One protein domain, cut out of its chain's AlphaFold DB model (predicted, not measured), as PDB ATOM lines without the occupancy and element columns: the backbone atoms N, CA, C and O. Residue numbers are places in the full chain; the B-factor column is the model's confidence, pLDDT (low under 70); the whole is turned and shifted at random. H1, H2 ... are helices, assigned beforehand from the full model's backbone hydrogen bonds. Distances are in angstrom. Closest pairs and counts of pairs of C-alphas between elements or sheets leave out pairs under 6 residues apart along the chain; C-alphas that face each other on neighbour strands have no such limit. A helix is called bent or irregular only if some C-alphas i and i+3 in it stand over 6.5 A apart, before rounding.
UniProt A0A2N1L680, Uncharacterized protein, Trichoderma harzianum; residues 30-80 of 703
ATOM      1  N   ILE A  30     178.885 260.630 232.923       93.81
ATOM      2  CA  ILE A  30     178.777 259.164 232.838       93.81
ATOM      3  C   ILE A  30     177.430 258.700 233.396       93.81
ATOM      4  O   ILE A  30     176.739 257.919 232.744       93.81
ATOM      5  N   TYR A  31     177.027 259.214 234.560       93.25
ATOM      6  CA  TYR A  31     175.731 258.914 235.161       93.25
ATOM      7  C   TYR A  31     174.567 259.355 234.267       93.25
ATOM      8  O   TYR A  31     173.624 258.591 234.079       93.25
ATOM      9  N   GLY A  32     174.642 260.543 233.661       94.94
ATOM     10  CA  GLY A  32     173.620 261.053 232.745       94.94
ATOM     11  C   GLY A  32     173.453 260.186 231.494       94.94
ATOM     12  O   GLY A  32     172.333 259.800 231.156       94.94
ATOM     13  N   VAL A  33     174.559 259.810 230.841       93.12
ATOM     14  CA  VAL A  33     174.543 258.901 229.678       93.12
ATOM     15  C   VAL A  33     174.011 257.527 230.074       93.12
ATOM     16  O   VAL A  33     173.172 256.958 229.376       93.12
ATOM     17  N   TRP A  34     174.454 257.011 231.218       90.56
ATOM     18  CA  TRP A  34     174.014 255.730 231.755       90.56
ATOM     19  C   TRP A  34     172.512 255.719 232.075       90.56
ATOM     20  O   TRP A  34     171.805 254.795 231.670       90.56
ATOM     21  N   ALA A  35     171.996 256.772 232.714       90.25
ATOM     22  CA  ALA A  35     170.578 256.932 233.023       90.25
ATOM     23  C   ALA A  35     169.738 257.063 231.743       90.25
ATOM     24  O   ALA A  35     168.715 256.392 231.607       90.25
ATOM     25  N   ALA A  36     170.190 257.851 230.764       91.50
ATOM     26  CA  ALA A  36     169.522 257.980 229.471       91.50
ATOM     27  C   ALA A  36     169.487 256.644 228.709       91.50
ATOM     28  O   ALA A  36     168.443 256.248 228.184       91.50
ATOM     29  N   GLN A  37     170.601 255.906 228.689       90.69
ATOM     30  CA  GLN A  37     170.674 254.585 228.065       90.69
ATOM     31  C   GLN A  37     169.776 253.570 228.778       90.69
ATOM     32  O   GLN A  37     169.138 252.754 228.109       90.69
ATOM     33  N   TRP A  38     169.686 253.638 230.110       88.44
ATOM     34  CA  TRP A  38     168.758 252.827 230.893       88.44
ATOM     35  C   TRP A  38     167.303 253.130 230.524       88.44
ATOM     36  O   TRP A  38     166.580 252.203 230.169       88.44
ATOM     37  N   VAL A  39     166.887 254.403 230.496       90.06
ATOM     38  CA  VAL A  39     165.516 254.800 230.112       90.06
ATOM     39  C   VAL A  39     165.186 254.352 228.686       90.06
ATOM     40  O   VAL A  39     164.108 253.813 228.443       90.06
ATOM     41  N   LEU A  40     166.107 254.527 227.732       90.38
ATOM     42  CA  LEU A  40     165.902 254.099 226.343       90.38
ATOM     43  C   LEU A  40     165.790 252.579 226.216       90.38
ATOM     44  O   LEU A  40     164.948 252.089 225.465       90.38
ATOM     45  N   ARG A  41     166.623 251.824 226.939       88.94
ATOM     46  CA  ARG A  41     166.543 250.359 226.944       88.94
ATOM     47  C   ARG A  41     165.287 249.863 227.627       88.94
ATOM     48  O   ARG A  41     164.674 248.956 227.083       88.94
ATOM     49  N   LEU A  42     164.883 250.484 228.731       88.00
ATOM     50  CA  LEU A  42     163.634 250.163 229.407       88.00
ATOM     51  C   LEU A  42     162.441 250.417 228.482       88.00
ATOM     52  O   LEU A  42     161.634 249.523 228.272       88.00
ATOM     53  N   ARG A  43     162.383 251.589 227.833       88.94
ATOM     54  CA  ARG A  43     161.342 251.891 226.840       88.94
ATOM     55  C   ARG A  43     161.334 250.876 225.703       88.94
ATOM     56  O   ARG A  43     160.272 250.411 225.329       88.94
ATOM     57  N   ARG A  44     162.495 250.488 225.167       90.00
ATOM     58  CA  ARG A  44     162.570 249.451 224.121       90.00
ATOM     59  C   ARG A  44     162.163 248.068 224.633       90.00
ATOM     60  O   ARG A  44     161.568 247.311 223.876       90.00
ATOM     61  N   SER A  45     162.493 247.731 225.880       87.94
ATOM     62  CA  SER A  45     162.180 246.430 226.472       87.94
ATOM     63  C   SER A  45     160.730 246.307 226.919       87.94
ATOM     64  O   SER A  45     160.296 245.180 227.122       87.94
ATOM     65  N   THR A  46     160.009 247.420 227.098       91.19
ATOM     66  CA  THR A  46     158.595 247.438 227.499       91.19
ATOM     67  C   THR A  46     157.652 247.994 226.430       91.19
ATOM     68  O   THR A  46     156.442 247.848 226.571       91.19
ATOM     69  N   ALA A  47     158.160 248.564 225.329       90.69
ATOM     70  CA  ALA A  47     157.341 249.124 224.246       90.69
ATOM     71  C   ALA A  47     156.311 248.127 223.695       90.69
ATOM     72  O   ALA A  47     155.204 248.520 223.342       90.69
ATOM     73  N   HIS A  48     156.647 246.833 223.656       89.69
ATOM     74  CA  HIS A  48     155.749 245.788 223.155       89.69
ATOM     75  C   HIS A  48     154.601 245.427 224.108       89.69
ATOM     76  O   HIS A  48     153.728 244.665 223.708       89.69
ATOM     77  N   LEU A  49     154.626 245.903 225.355       88.44
ATOM     78  CA  LEU A  49     153.583 245.657 226.353       88.44
ATOM     79  C   LEU A  49     152.476 246.723 226.311       88.44
ATOM     80  O   LEU A  49     151.416 246.523 226.888       88.44
ATOM     81  N   GLY A  50     152.710 247.859 225.649       90.00
ATOM     82  CA  GLY A  50     151.849 249.032 225.799       90.00
ATOM     83  C   GLY A  50     151.969 249.670 227.192       90.00
ATOM     84  O   GLY A  50     152.664 249.162 228.080       90.00
ATOM     85  N   SER A  51     151.326 250.825 227.377       90.31
ATOM     86  CA  SER A  51     151.302 251.527 228.668       90.31
ATOM     87  C   SER A  51     150.401 250.829 229.685       90.31
ATOM     88  O   SER A  51     150.745 250.783 230.860       90.31
ATOM     89  N   VAL A  52     149.294 250.232 229.230       88.88
ATOM     90  CA  VAL A  52     148.288 249.612 230.104       88.88
ATOM     91  C   VAL A  52     148.868 248.425 230.880       88.88
ATOM     92  O   VAL A  52     148.641 248.323 232.075       88.88
ATOM     93  N   CYS A  53     149.702 247.574 230.267       89.88
ATOM     94  CA  CYS A  53     150.306 246.432 230.972       89.88
ATOM     95  C   CYS A  53     151.291 246.802 232.093       89.88
ATOM     96  O   CYS A  53     151.678 245.932 232.875       89.88
ATOM     97  N   GLN A  54     151.750 248.052 232.127       90.12
ATOM     98  CA  GLN A  54     152.670 248.576 233.140       90.12
ATOM     99  C   GLN A  54     151.933 249.322 234.254       90.12
ATOM    100  O   GLN A  54     152.548 249.667 235.260       90.12
ATOM    101  N   ASP A  55     150.644 249.590 234.063       92.44
ATOM    102  CA  ASP A  55     149.819 250.302 235.020       92.44
ATOM    103  C   ASP A  55     149.273 249.310 236.056       92.44
ATOM    104  O   ASP A  55     148.451 248.439 235.756       92.44
ATOM    105  N   GLU A  56     149.776 249.422 237.285       90.69
ATOM    106  CA  GLU A  56     149.362 248.600 238.424       90.69
ATOM    107  C   GLU A  56     147.876 248.801 238.754       90.69
ATOM    108  O   GLU A  56     147.181 247.850 239.130       90.69
ATOM    109  N   GLU A  57     147.345 250.011 238.547       90.31
ATOM    110  CA  GLU A  57     145.929 250.270 238.754       90.31
ATOM    111  C   GLU A  57     145.088 249.552 237.708       90.31
ATOM    112  O   GLU A  57     144.066 248.987 238.080       90.31
ATOM    113  N   GLU A  58     145.504 249.487 236.445       90.69
ATOM    114  CA  GLU A  58     144.742 248.818 235.381       90.69
ATOM    115  C   GLU A  58     144.896 247.289 235.400       90.69
ATOM    116  O   GLU A  58     143.895 246.576 235.288       90.69
ATOM    117  N   MET A  59     146.103 246.765 235.641       91.31
ATOM    118  CA  MET A  59     146.404 245.324 235.573       91.31
ATOM    119  C   MET A  59     146.303 244.579 236.909       91.31
ATOM    120  O   MET A  59     146.135 243.361 236.910       91.31
ATOM    121  N   GLY A  60     146.371 245.267 238.053       90.56
ATOM    122  CA  GLY A  60     146.300 244.624 239.368       90.56
ATOM    123  C   GLY A  60     147.446 243.652 239.615       90.56
ATOM    124  O   GLY A  60     148.602 243.970 239.357       90.56
ATOM    125  N   CYS A  61     147.119 242.437 240.071       88.12
ATOM    126  CA  CYS A  61     148.126 241.387 240.265       88.12
ATOM    127  C   CYS A  61     148.754 240.891 238.950       88.12
ATOM    128  O   CYS A  61     149.742 240.165 239.002       88.12
ATOM    129  N   PHE A  62     148.228 241.304 237.789       92.25
ATOM    130  CA  PHE A  62     148.746 240.941 236.468       92.25
ATOM    131  C   PHE A  62     149.671 241.997 235.847       92.25
ATOM    132  O   PHE A  62     149.918 241.979 234.637       92.25
ATOM    133  N   VAL A  63     150.135 242.970 236.636       92.38
ATOM    134  CA  VAL A  63     151.080 243.983 236.155       92.38
ATOM    135  C   VAL A  63     152.362 243.306 235.670       92.38
ATOM    136  O   VAL A  63     152.900 242.409 236.321       92.38
ATOM    137  N   ALA A  64     152.856 243.705 234.499       90.38
ATOM    138  CA  ALA A  64     154.089 243.134 233.976       90.38
ATOM    139  C   ALA A  64     155.260 243.453 234.921       90.38
ATOM    140  O   ALA A  64     155.435 244.605 235.315       90.38
ATOM    141  N   ASP A  65     156.090 242.455 235.248       85.75
ATOM    142  CA  ASP A  65     157.266 242.641 236.112       85.75
ATOM    143  C   ASP A  65     158.295 243.556 235.425       85.75
ATOM    144  O   ASP A  65     159.107 243.138 234.588       85.75
ATOM    145  N   ILE A  66     158.233 244.849 235.745       86.06
ATOM    146  CA  ILE A  66     159.206 245.829 235.282       86.06
ATOM    147  C   ILE A  66     160.486 245.597 236.091       86.06
ATOM    148  O   ILE A  66     160.435 245.587 237.320       86.06
ATOM    149  N   PRO A  67     161.658 245.445 235.446       83.00
ATOM    150  CA  PRO A  67     162.906 245.213 236.161       83.00
ATOM    151  C   PRO A  67     163.122 246.280 237.246       83.00
ATOM    152  O   PRO A  67     163.356 247.450 236.940       83.00
ATOM    153  N   GLY A  68     163.040 245.849 238.510       81.06
ATOM    154  CA  GLY A  68     163.068 246.739 239.672       81.06
ATOM    155  C   GLY A  68     164.361 247.545 239.817       81.06
ATOM    156  O   GLY A  68     165.366 247.289 239.147       81.06
ATOM    157  N   GLU A  69     164.368 248.503 240.750       78.25
ATOM    158  CA  GLU A  69     165.447 249.495 240.887       78.25
ATOM    159  C   GLU A  69     166.849 248.890 241.035       78.25
ATOM    160  O   GLU A  69     167.815 249.442 240.518       78.25
ATOM    161  N   ARG A  70     166.986 247.706 241.646       76.50
ATOM    162  CA  ARG A  70     168.286 247.018 241.770       76.50
ATOM    163  C   ARG A  70     168.885 246.605 240.422       76.50
ATOM    164  O   ARG A  70     170.105 246.557 240.289       76.50
ATOM    165  N   ARG A  71     168.053 246.346 239.406       74.31
ATOM    166  CA  ARG A  71     168.508 246.079 238.031       74.31
ATOM    167  C   ARG A  71     168.866 247.357 237.269       74.31
ATOM    168  O   ARG A  71     169.461 247.241 236.199       74.31
ATOM    169  N   ARG A  72     168.600 248.557 237.821       72.69
ATOM    170  CA  ARG A  72     169.121 249.816 237.258       72.69
ATOM    171  C   ARG A  72     170.630 249.764 237.145       72.69
ATOM    172  O   ARG A  72     171.127 250.130 236.094       72.69
ATOM    173  N   LEU A  73     171.317 249.209 238.152       80.44
ATOM    174  CA  LEU A  73     172.783 249.128 238.242       80.44
ATOM    175  C   LEU A  73     173.460 248.511 237.002       80.44
ATOM    176  O   LEU A  73     174.604 248.847 236.710       80.44
ATOM    177  N   TRP A  74     172.751 247.677 236.230       83.56
ATOM    178  CA  TRP A  74     173.311 246.977 235.074       83.56
ATOM    179  C   TRP A  74     172.398 247.062 233.834       83.56
ATOM    180  O   TRP A  74     171.760 246.073 233.460       83.56
ATOM    181  N   PRO A  75     172.365 248.206 233.118       75.69
ATOM    182  CA  PRO A  75     171.467 248.423 231.977       75.69
ATOM    183  C   PRO A  75     171.751 247.507 230.775       75.69
ATOM    184  O   PRO A  75     170.987 247.501 229.812       75.69
ATOM    185  N   PHE A  76     172.862 246.766 230.776       81.25
ATOM    186  CA  PHE A  76     173.268 245.856 229.697       81.25
ATOM    187  C   PHE A  76     172.543 244.510 229.714       81.25
ATOM    188  O   PHE A  76     172.451 243.879 228.668       81.25
ATOM    189  N   PHE A  77     171.955 244.116 230.846       82.50
ATOM    190  CA  PHE A  77     171.269 242.825 230.988       82.50
ATOM    191  C   PHE A  77     169.738 242.937 230.979       82.50
ATOM    192  O   PHE A  77     169.039 241.991 231.347       82.50
ATOM    193  N   ILE A  78     169.192 244.082 230.554       82.06
ATOM    194  CA  ILE A  78     167.743 244.267 230.423       82.06
ATOM    195  C   ILE A  78     167.282 243.574 229.138       82.06
ATOM    196  O   ILE A  78     167.329 244.140 228.047       82.06
ATOM    197  N   GLY A  79     166.876 242.311 229.272       86.44
ATOM    198  CA  GLY A  79     166.169 241.590 228.217       86.44
ATOM    199  C   GLY A  79     164.745 242.118 228.022       86.44
ATOM    200  O   GLY A  79     164.250 242.907 228.825       86.44
ATOM    201  N   LYS A  80     164.064 241.646 226.971       89.12
ATOM    202  CA  LYS A  80     162.630 241.914 226.780       89.12
ATOM    203  C   LYS A  80     161.855 241.453 228.021       89.12
ATOM    204  O   LYS A  80     162.067 240.328 228.489       89.12
TER     205      LYS A  80
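What this domain is: This is residues 30 to 80 of the 703 residues of an uncharacterized protein of Trichoderma harzianum (UniProt A0A2N1L680). One long helix, H1, makes most of the length; after H1 the backbone turns through short H2 and folds back along H1 as an open strip to short H3, and the last printed residues turn again beside H1. The 51 printed residues, all helix by class with H1, H2, H3 in that order, are only just loose, close to compact (radius of gyration of the C-alphas 11.8 A), and span 36 by 19 by 17 A.

How they stand to each other: H1, residues 30 to 49, and H3, residues 69 to 73, are close but not clearly touching; their closest C-alphas, Trp 38 and Arg 72, are 7.1 A apart. H2, residues 56 to 62, is apart from both H1 and H3. O i to N i+4 pairs within hydrogen-bond range are 14 of 16 in H1, 1 of 3 in H2 and 0 of 1 in H3; O i to N i+3 pairs are 1 of 4 in H2 and 1 of 2 in H3.

Where its parts are: H1 runs 29.3 A from C-alpha 30 at (178.777, 259.164, 232.838). H1 and H2 are irregular: C-alphas 45 and 48 are 7.3 A apart, 58 and 61 9.5 A. H2 measures 7.9 A, and H3, 7.8 A, ends at (172.783, 249.128, 238.242).

The domain as a whole: The C-alphas farthest apart, Ile 30 and Cys 61, are 36.2 A apart. The printed part has no cut, both links are short, and no printed residue is under 70 in pLDDT.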